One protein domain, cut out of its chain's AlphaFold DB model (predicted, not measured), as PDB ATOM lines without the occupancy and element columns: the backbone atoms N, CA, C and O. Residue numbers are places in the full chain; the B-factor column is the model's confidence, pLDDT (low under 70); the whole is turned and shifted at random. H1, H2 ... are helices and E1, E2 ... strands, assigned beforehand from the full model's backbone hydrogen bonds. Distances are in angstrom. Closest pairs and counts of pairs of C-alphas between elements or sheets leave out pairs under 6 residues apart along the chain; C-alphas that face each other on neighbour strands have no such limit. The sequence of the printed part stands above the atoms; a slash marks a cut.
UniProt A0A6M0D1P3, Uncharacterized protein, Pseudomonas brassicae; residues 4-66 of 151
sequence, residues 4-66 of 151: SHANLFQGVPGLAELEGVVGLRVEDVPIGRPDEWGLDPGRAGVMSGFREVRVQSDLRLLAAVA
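Overview. This is residues 4 to 66 of the 151 residues of an uncharacterized protein of Pseudomonas brassicae (UniProt A0A6M0D1P3). A small three-stranded sheet, E1, E5 and E2, and a two-stranded hairpin, E3 and E4, make the two arms of an open V, with the links 40 to 42 and 56 to 58 between them. The short helix H1 and the looped stretch before it, residues 4 to 14, form a third part. The printed part has 63 residues, in the order H1 E1 E2 E3 E4 E5, mostly strand; the larger sheet is mixed, in the order E1 E5 E2. It is flat, 37 by 31 by 16 A, and only just loose, close to compact, with a radius of gyration of the C-alphas of 13.2 A.

Arrangement. Start at Ser 4 and go on to H1, residues 15 to 19, where the O i to N i+4 pair is within hydrogen-bond range. Next find E1, residues 24 to 30, parallel to E5, residues 59 to 65, at 29 degrees; N 27 and O 61 are 2.8 A apart. E2, residues 36 to 39, is antiparallel to E5 at 166 degrees, with N 62 and O 36 at 2.7 A. H1 is not on this sheet. E3, residues 43 to 47, and E4, residues 51 to 55, form an antiparallel hairpin at 140 degrees, with N 45 and O 53 at 2.8 A. H1 is apart from E3 and from E4.

Along the chain. Find C-alpha 15 at (-47.282, 21.208, -26.698), where H1 begins. E1 runs 19.3 A from C-alpha 24, E3 12.5 A from C-alpha 43, and E4 12.4 A from C-alpha 51. E5 runs 18.1 A to C-alpha 65 at (-49.996, 28.608, -51.919).

Size, cuts and confidence. The C-alphas farthest apart, of Gly 32 and Gly 49, are 37.8 A apart. The printed part has no cut, and its five links between named elements are tight. Look for pLDDT under 70 at residue 4, residues 46 to 50 and residue 66.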
ATOM      1  N   SER A   4     -39.683  21.706 -33.290       64.12
ATOM      2  CA  SER A   4     -39.349  20.675 -32.296       64.12
ATOM      3  C   SER A   4     -40.128  20.757 -30.975       64.12
ATOM      4  O   SER A   4     -40.003  19.850 -30.167       64.12
ATOM      5  N   HIS A   5     -40.888  21.826 -30.719       78.31
ATOM      6  CA  HIS A   5     -41.680  21.972 -29.486       78.31
ATOM      7  C   HIS A   5     -43.185  21.769 -29.695       78.31
ATOM      8  O   HIS A   5     -43.942  21.803 -28.728       78.31
ATOM      9  N   ALA A   6     -43.629  21.598 -30.944       79.50
ATOM     10  CA  ALA A   6     -45.047  21.440 -31.253       79.50
ATOM     11  C   ALA A   6     -45.567  20.049 -30.862       79.50
ATOM     12  O   ALA A   6     -46.643  19.951 -30.289       79.50
ATOM     13  N   ASN A   7     -44.774  19.008 -31.116       87.19
ATOM     14  CA  ASN A   7     -45.083  17.603 -30.849       87.19
ATOM     15  C   ASN A   7     -43.905  16.917 -30.142       87.19
ATOM     16  O   ASN A   7     -42.841  17.520 -29.959       87.19
ATOM     17  N   LEU A   8     -44.085  15.640 -29.805       86.38
ATOM     18  CA  LEU A   8     -43.100  14.789 -29.161       86.38
ATOM     19  C   LEU A   8     -41.799  14.798 -29.962       86.38
ATOM     20  O   LEU A   8     -41.725  14.328 -31.099       86.38
ATOM     21  N   PHE A   9     -40.737  15.284 -29.332       84.56
ATOM     22  CA  PHE A   9     -39.446  15.431 -29.976       84.56
ATOM     23  C   PHE A   9     -38.354  14.849 -29.089       84.56
ATOM     24  O   PHE A   9     -38.156  15.270 -27.954       84.56
ATOM     25  N   GLN A  10     -37.636  13.850 -29.606       84.06
ATOM     26  CA  GLN A  10     -36.563  13.154 -28.878       84.06
ATOM     27  C   GLN A  10     -36.987  12.604 -27.502       84.06
ATOM     28  O   GLN A  10     -36.200  12.599 -26.559       84.06
ATOM     29  N   GLY A  11     -38.232  12.134 -27.385       82.94
ATOM     30  CA  GLY A  11     -38.777  11.612 -26.128       82.94
ATOM     31  C   GLY A  11     -39.196  12.691 -25.125       82.94
ATOM     32  O   GLY A  11     -39.628  12.351 -24.029       82.94
ATOM     33  N   VAL A  12     -39.099  13.971 -25.493       85.81
ATOM     34  CA  VAL A  12     -39.611  15.096 -24.708       85.81
ATOM     35  C   VAL A  12     -40.995  15.474 -25.243       85.81
ATOM     36  O   VAL A  12     -41.087  15.836 -26.421       85.81
ATOM     37  N   PRO A  13     -42.065  15.367 -24.432       86.56
ATOM     38  CA  PRO A  13     -43.407  15.791 -24.831       86.56
ATOM     39  C   PRO A  13     -43.424  17.250 -25.295       86.56
ATOM     40  O   PRO A  13     -42.849  18.120 -24.633       86.56
ATOM     41  N   GLY A  14     -44.059  17.505 -26.440       87.00
ATOM     42  CA  GLY A  14     -44.297  18.841 -26.965       87.00
ATOM     43  C   GLY A  14     -45.648  19.388 -26.513       87.00
ATOM     44  O   GLY A  14     -46.342  18.800 -25.685       87.00
ATOM     45  N   LEU A  15     -46.031  20.540 -27.062       88.44
ATOM     46  CA  LEU A  15     -47.282  21.208 -26.698       88.44
ATOM     47  C   LEU A  15     -48.521  20.358 -27.020       88.44
ATOM     48  O   LEU A  15     -49.451  20.318 -26.224       88.44
ATOM     49  N   ALA A  16     -48.518  19.649 -28.150       90.00
ATOM     50  CA  ALA A  16     -49.610  18.767 -28.550       90.00
ATOM     51  C   ALA A  16     -49.856  17.660 -27.514       90.00
ATOM     52  O   ALA A  16     -50.992  17.430 -27.106       90.00
ATOM     53  N   GLU A  17     -48.794  17.023 -27.018       92.19
ATOM     54  CA  GLU A  17     -48.912  15.951 -26.029       92.19
ATOM     55  C   GLU A  17     -49.274  16.481 -24.639       92.19
ATOM     56  O   GLU A  17     -50.005  15.815 -23.910       92.19
ATOM     57  N   LEU A  18     -48.780  17.670 -24.275       90.69
ATOM     58  CA  LEU A  18     -49.087  18.299 -22.987       90.69
ATOM     59  C   LEU A  18     -50.544  18.761 -22.895       90.69
ATOM     60  O   LEU A  18     -51.165  18.607 -21.847       90.69
ATOM     61  N   GLU A  19     -51.093  19.283 -23.989       91.38
ATOM     62  CA  GLU A  19     -52.476  19.769 -24.051       91.38
ATOM     63  C   GLU A  19     -53.467  18.685 -24.517       91.38
ATOM     64  O   GLU A  19     -54.676  18.906 -24.525       91.38
ATOM     65  N   GLY A  20     -52.978  17.504 -24.916       90.31
ATOM     66  CA  GLY A  20     -53.811  16.421 -25.447       90.31
ATOM     67  C   GLY A  20     -54.505  16.784 -26.766       90.31
ATOM     68  O   GLY A  20     -55.639  16.366 -27.004       90.31
ATOM     69  N   VAL A  21     -53.845  17.582 -27.608       93.44
ATOM     70  CA  VAL A  21     -54.370  18.085 -28.888       93.44
ATOM     71  C   VAL A  21     -53.586  17.534 -30.077       93.44
ATOM     72  O   VAL A  21     -52.485  17.015 -29.931       93.44
ATOM     73  N   VAL A  22     -54.155  17.659 -31.276       91.00
ATOM     74  CA  VAL A  22     -53.529  17.202 -32.527       91.00
ATOM     75  C   VAL A  22     -52.559  18.256 -33.061       91.00
ATOM     76  O   VAL A  22     -52.917  19.428 -33.193       91.00
ATOM     77  N   GLY A  23     -51.355  17.832 -33.438       91.38
ATOM     78  CA  GLY A  23     -50.365  18.646 -34.132       91.38
ATOM     79  C   GLY A  23     -50.494  18.575 -35.657       91.38
ATOM     80  O   GLY A  23     -50.604  17.497 -36.244       91.38
ATOM     81  N   LEU A  24     -50.425  19.734 -36.316       91.94
ATOM     82  CA  LEU A  24     -50.426  19.858 -37.775       91.94
ATOM     83  C   LEU A  24     -49.161  20.565 -38.255       91.94
ATOM     84  O   LEU A  24     -48.887  21.702 -37.868       91.94
ATOM     85  N   ARG A  25     -48.433  19.928 -39.173       90.25
ATOM     86  CA  ARG A  25     -47.307  20.540 -39.877       90.25
ATOM     87  C   ARG A  25     -47.735  21.008 -41.262       90.25
ATOM     88  O   ARG A  25     -48.147  20.199 -42.087       90.25
ATOM     89  N   VAL A  26     -47.612  22.305 -41.529       89.62
ATOM     90  CA  VAL A  26     -47.939  22.889 -42.838       89.62
ATOM     91  C   VAL A  26     -46.659  23.069 -43.657       89.62
ATOM     92  O   VAL A  26     -45.662  23.585 -43.149       89.62
ATOM     93  N   GLU A  27     -46.675  22.623 -44.910       86.88
ATOM     94  CA  GLU A  27     -45.631  22.884 -45.902       86.88
ATOM     95  C   GLU A  27     -46.252  23.528 -47.145       86.88
ATOM     96  O   GLU A  27     -47.259  23.056 -47.667       86.88
ATOM     97  N   ASP A  28     -45.615  24.576 -47.652       85.12
ATOM     98  CA  ASP A  28     -46.042  25.231 -48.883       85.12
ATOM     99  C   ASP A  28     -45.646  24.400 -50.111       85.12
ATOM    100  O   ASP A  28     -44.488  23.991 -50.261       85.12
ATOM    101  N   VAL A  29     -46.583  24.210 -51.040       81.00
ATOM    102  CA  VAL A  29     -46.324  23.654 -52.376       81.00
ATOM    103  C   VAL A  29     -46.705  24.655 -53.471       81.00
ATOM    104  O   VAL A  29     -47.557  25.513 -53.252       81.00
ATOM    105  N   PRO A  30     -46.072  24.597 -54.661       70.38
ATOM    106  CA  PRO A  30     -46.411  25.505 -55.750       70.38
ATOM    107  C   PRO A  30     -47.875  25.380 -56.181       70.38
ATOM    108  O   PRO A  30     -48.393  24.268 -56.317       70.38
ATOM    109  N   ILE A  31     -48.491  26.522 -56.496       70.31
ATOM    110  CA  ILE A  31     -49.810  26.576 -57.133       70.31
ATOM    111  C   ILE A  31     -49.855  25.680 -58.385       70.31
ATOM    112  O   ILE A  31     -48.903  25.630 -59.166       70.31
ATOM    113  N   GLY A  32     -50.957  24.947 -58.555       72.44
ATOM    114  CA  GLY A  32     -51.109  23.927 -59.600       72.44
ATOM    115  C   GLY A  32     -50.848  22.494 -59.125       72.44
ATOM    116  O   GLY A  32     -51.134  21.555 -59.865       72.44
ATOM    117  N   ARG A  33     -50.371  22.306 -57.889       73.19
ATOM    118  CA  ARG A  33     -50.542  21.040 -57.162       73.19
ATOM    119  C   ARG A  33     -51.813  21.108 -56.309       73.19
ATOM    120  O   ARG A  33     -52.106  22.188 -55.804       73.19
ATOM    121  N   PRO A  34     -52.587  20.015 -56.185       79.88
ATOM    122  CA  PRO A  34     -53.691  19.972 -55.235       79.88
ATOM    123  C   PRO A  34     -53.151  20.056 -53.804       79.88
ATOM    124  O   PRO A  34     -52.025  19.630 -53.540       79.88
ATOM    125  N   ASP A  35     -53.970  20.573 -52.891       88.38
ATOM    126  CA  ASP A  35     -53.696  20.427 -51.466       88.38
ATOM    127  C   ASP A  35     -53.683  18.937 -51.115       88.38
ATOM    128  O   ASP A  35     -54.586  18.185 -51.496       88.38
ATOM    129  N   GLU A  36     -52.669  18.508 -50.374       91.12
ATOM    130  CA  GLU A  36     -52.548  17.127 -49.915       91.12
ATOM    131  C   GLU A  36     -52.427  17.115 -48.399       91.12
ATOM    132  O   GLU A  36     -51.666  17.885 -47.819       91.12
ATOM    133  N   TRP A  37     -53.144  16.217 -47.735       93.25
ATOM    134  CA  TRP A  37     -53.015  16.036 -46.297       93.25
ATOM    135  C   TRP A  37     -52.980  14.556 -45.936       93.25
ATOM    136  O   TRP A  37     -53.480  13.703 -46.669       93.25
ATOM    137  N   GLY A  38     -52.359  14.243 -44.806       94.69
ATOM    138  CA  GLY A  38     -52.256  12.875 -44.311       94.69
ATOM    139  C   GLY A  38     -51.349  12.779 -43.096       94.69
ATOM    140  O   GLY A  38     -50.971  13.797 -42.519       94.69
ATOM    141  N   LEU A  39     -50.991  11.550 -42.725       96.12
ATOM    142  CA  LEU A  39     -50.012  11.309 -41.666       96.12
ATOM    143  C   LEU A  39     -48.696  12.003 -42.004       96.12
ATOM    144  O   LEU A  39     -48.220  11.924 -43.141       96.12
ATOM    145  N   ASP A  40     -48.103  12.673 -41.021       93.62
ATOM    146  CA  ASP A  40     -46.811  13.305 -41.231       93.62
ATOM    147  C   ASP A  40     -45.713  12.229 -41.349       93.62
ATOM    148  O   ASP A  40     -45.443  11.523 -40.374       93.62
ATOM    149  N   PRO A  41     -45.018  12.100 -42.496       91.25
ATOM    150  CA  PRO A  41     -43.880  11.189 -42.610       91.25
ATOM    151  C   PRO A  41     -42.681  11.628 -41.750       91.25
ATOM    152  O   PRO A  41     -41.701  10.893 -41.628       91.25
ATOM    153  N   GLY A  42     -42.727  12.825 -41.165       88.06
ATOM    154  CA  GLY A  42     -41.618  13.464 -40.482       88.06
ATOM    155  C   GLY A  42     -40.588  14.032 -41.456       88.06
ATOM    156  O   GLY A  42     -40.568  13.735 -42.652       88.06
ATOM    157  N   ARG A  43     -39.711  14.885 -40.938       86.38
ATOM    158  CA  ARG A  43     -38.671  15.572 -41.701       86.38
ATOM    159  C   ARG A  43     -37.365  15.595 -40.918       86.38
ATOM    160  O   ARG A  43     -37.361  15.842 -39.713       86.38
ATOM    161  N   ALA A  44     -36.257  15.366 -41.618       83.06
ATOM    162  CA  ALA A  44     -34.928  15.589 -41.067       83.06
ATOM    163  C   ALA A  44     -34.658  17.097 -40.930       83.06
ATOM    164  O   ALA A  44     -34.919  17.882 -41.844       83.06
ATOM    165  N   GLY A  45     -34.140  17.495 -39.777       75.00
ATOM    166  CA  GLY A  45     -33.667  18.834 -39.472       75.00
ATOM    167  C   GLY A  45     -32.275  18.780 -38.854       75.00
ATOM    168  O   GLY A  45     -31.799  17.720 -38.449       75.00
ATOM    169  N   VAL A  46     -31.633  19.939 -38.768       69.25
ATOM    170  CA  VAL A  46     -30.338  20.098 -38.106       69.25
ATOM    171  C   VAL A  46     -30.538  21.035 -36.924       69.25
ATOM    172  O   VAL A  46     -31.003  22.162 -37.092       69.25
ATOM    173  N   MET A  47     -30.223  20.554 -35.726       64.25
ATOM    174  CA  MET A  47     -30.209  21.372 -34.514       64.25
ATOM    175  C   MET A  47     -28.831  22.028 -34.343       64.25
ATOM    176  O   MET A  47     -27.831  21.517 -34.856       64.25
ATOM    177  N   SER A  48     -28.764  23.141 -33.604       58.28
ATOM    178  CA  SER A  48     -27.498  23.773 -33.207       58.28
ATOM    179  C   SER A  48     -26.497  22.727 -32.705       58.28
ATOM    180  O   SER A  48     -26.825  21.909 -31.847       58.28
ATOM    181  N   GLY A  49     -25.290  22.738 -33.281       60.47
ATOM    182  CA  GLY A  49     -24.277  21.699 -33.061       60.47
ATOM    183  C   GLY A  49     -24.270  20.563 -34.093       60.47
ATOM    184  O   GLY A  49     -23.694  19.519 -33.814       60.47
ATOM    185  N   PHE A  50     -24.891  20.749 -35.268       61.25
ATOM    186  CA  PHE A  50     -24.872  19.807 -36.406       61.25
ATOM    187  C   PHE A  50     -25.458  18.419 -36.111       61.25
ATOM    188  O   PHE A  50     -25.146  17.443 -36.789       61.25
ATOM    189  N   ARG A  51     -26.332  18.314 -35.107       70.94
ATOM    190  CA  ARG A  51     -27.014  17.056 -34.805       70.94
ATOM    191  C   ARG A  51     -28.219  16.899 -35.724       70.94
ATOM    192  O   ARG A  51     -29.116  17.745 -35.709       70.94
ATOM    193  N   GLU A  52     -28.246  15.810 -36.482       75.62
ATOM    194  CA  GLU A  52     -29.427  15.407 -37.240       75.62
ATOM    195  C   GLU A  52     -30.552  15.017 -36.282       75.62
ATOM    196  O   GLU A  52     -30.367  14.246 -35.335       75.62
ATOM    197  N   VAL A  53     -31.729  15.582 -36.515       80.38
ATOM    198  CA  VAL A  53     -32.924  15.347 -35.712       80.38
ATOM    199  C   VAL A  53     -34.110  15.103 -36.629       80.38
ATOM    200  O   VAL A  53     -34.181  15.660 -37.720       80.38
ATOM    201  N   ARG A  54     -35.070  14.287 -36.196       84.69
ATOM    202  CA  ARG A  54     -36.329  14.091 -36.920       84.69
ATOM    203  C   ARG A  54     -37.434  14.851 -36.204       84.69
ATOM    204  O   ARG A  54     -37.616  14.671 -35.005       84.69
ATOM    205  N   VAL A  55     -38.144  15.695 -36.941       86.25
ATOM    206  CA  VAL A  55     -39.331  16.414 -36.466       86.25
ATOM    207  C   VAL A  55     -40.546  15.825 -37.162       86.25
ATOM    208  O   VAL A  55     -40.520  15.645 -38.379       86.25
ATOM    209  N   GLN A  56     -41.586  15.510 -36.402       90.12
ATOM    210  CA  GLN A  56     -42.807  14.895 -36.905       90.12
ATOM    211  C   GLN A  56     -43.994  15.373 -36.063       90.12
ATOM    212  O   GLN A  56     -43.885  15.431 -34.842       90.12
ATOM    213  N   SER A  57     -45.093  15.719 -36.727       92.62
ATOM    214  CA  SER A  57     -46.406  15.977 -36.124       92.62
ATOM    215  C   SER A  57     -47.359  14.800 -36.371       92.62
ATOM    216  O   SER A  57     -46.967  13.795 -36.960       92.62
ATOM    217  N   ASP A  58     -48.615  14.892 -35.938       93.38
ATOM    218  CA  ASP A  58     -49.617  13.858 -36.226       93.38
ATOM    219  C   ASP A  58     -50.021  13.882 -37.706       93.38
ATOM    220  O   ASP A  58     -50.046  12.856 -38.392       93.38
ATOM    221  N   LEU A  59     -50.287  15.088 -38.216       95.06
ATOM    222  CA  LEU A  59     -50.704  15.331 -39.592       95.06
ATOM    223  C   LEU A  59     -49.766  16.302 -40.304       95.06
ATOM    224  O   LEU A  59     -49.161  17.193 -39.701       95.06
ATOM    225  N   ARG A  60     -49.709  16.167 -41.628       94.81
ATOM    226  CA  ARG A  60     -49.074  17.121 -42.530       94.81
ATOM    227  C   ARG A  60     -50.076  17.627 -43.554       94.81
ATOM    228  O   ARG A  60     -50.773  16.819 -44.159       94.81
ATOM    229  N   LEU A  61     -50.083  18.937 -43.780       94.00
ATOM    230  CA  LEU A  61     -50.792  19.608 -44.867       94.00
ATOM    231  C   LEU A  61     -49.771  20.199 -45.844       94.00
ATOM    232  O   LEU A  61     -48.951  21.029 -45.459       94.00
ATOM    233  N   LEU A  62     -49.838  19.782 -47.102       91.00
ATOM    234  CA  LEU A  62     -49.215  20.443 -48.238       91.00
ATOM    235  C   LEU A  62     -50.220  21.461 -48.776       91.00
ATOM    236  O   LEU A  62     -51.206  21.072 -49.397       91.00
ATOM    237  N   ALA A  63     -49.992  22.740 -48.500       87.75
ATOM    238  CA  ALA A  63     -50.877  23.817 -48.917       87.75
ATOM    239  C   ALA A  63     -50.372  24.428 -50.225       87.75
ATOM    240  O   ALA A  63     -49.253  24.946 -50.296       87.75
ATOM    241  N   ALA A  64     -51.192  24.370 -51.271       81.81
ATOM    242  CA  ALA A  64     -50.936  25.008 -52.546       81.81
ATOM    243  C   ALA A  64     -51.112  26.513 -52.403       81.81
ATOM    244  O   ALA A  64     -52.157  27.099 -52.682       81.81
ATOM    245  N   VAL A  65     -50.045  27.162 -51.970       73.56
ATOM    246  CA  VAL A  65     -49.996  28.608 -51.919       73.56
ATOM    247  C   VAL A  65     -49.470  29.113 -53.253       73.56
ATOM    248  O   VAL A  65     -48.519  28.580 -53.843       73.56
ATOM    249  N   ALA A  66     -50.065  30.201 -53.747       57.47
ATOM    250  CA  ALA A  66     -49.285  31.077 -54.597       57.47
ATOM    251  C   ALA A  66     -48.042  31.406 -53.769       57.47
ATOM    252  O   ALA A  66     -48.168  32.023 -52.709       57.47
TER     253      ALA A  66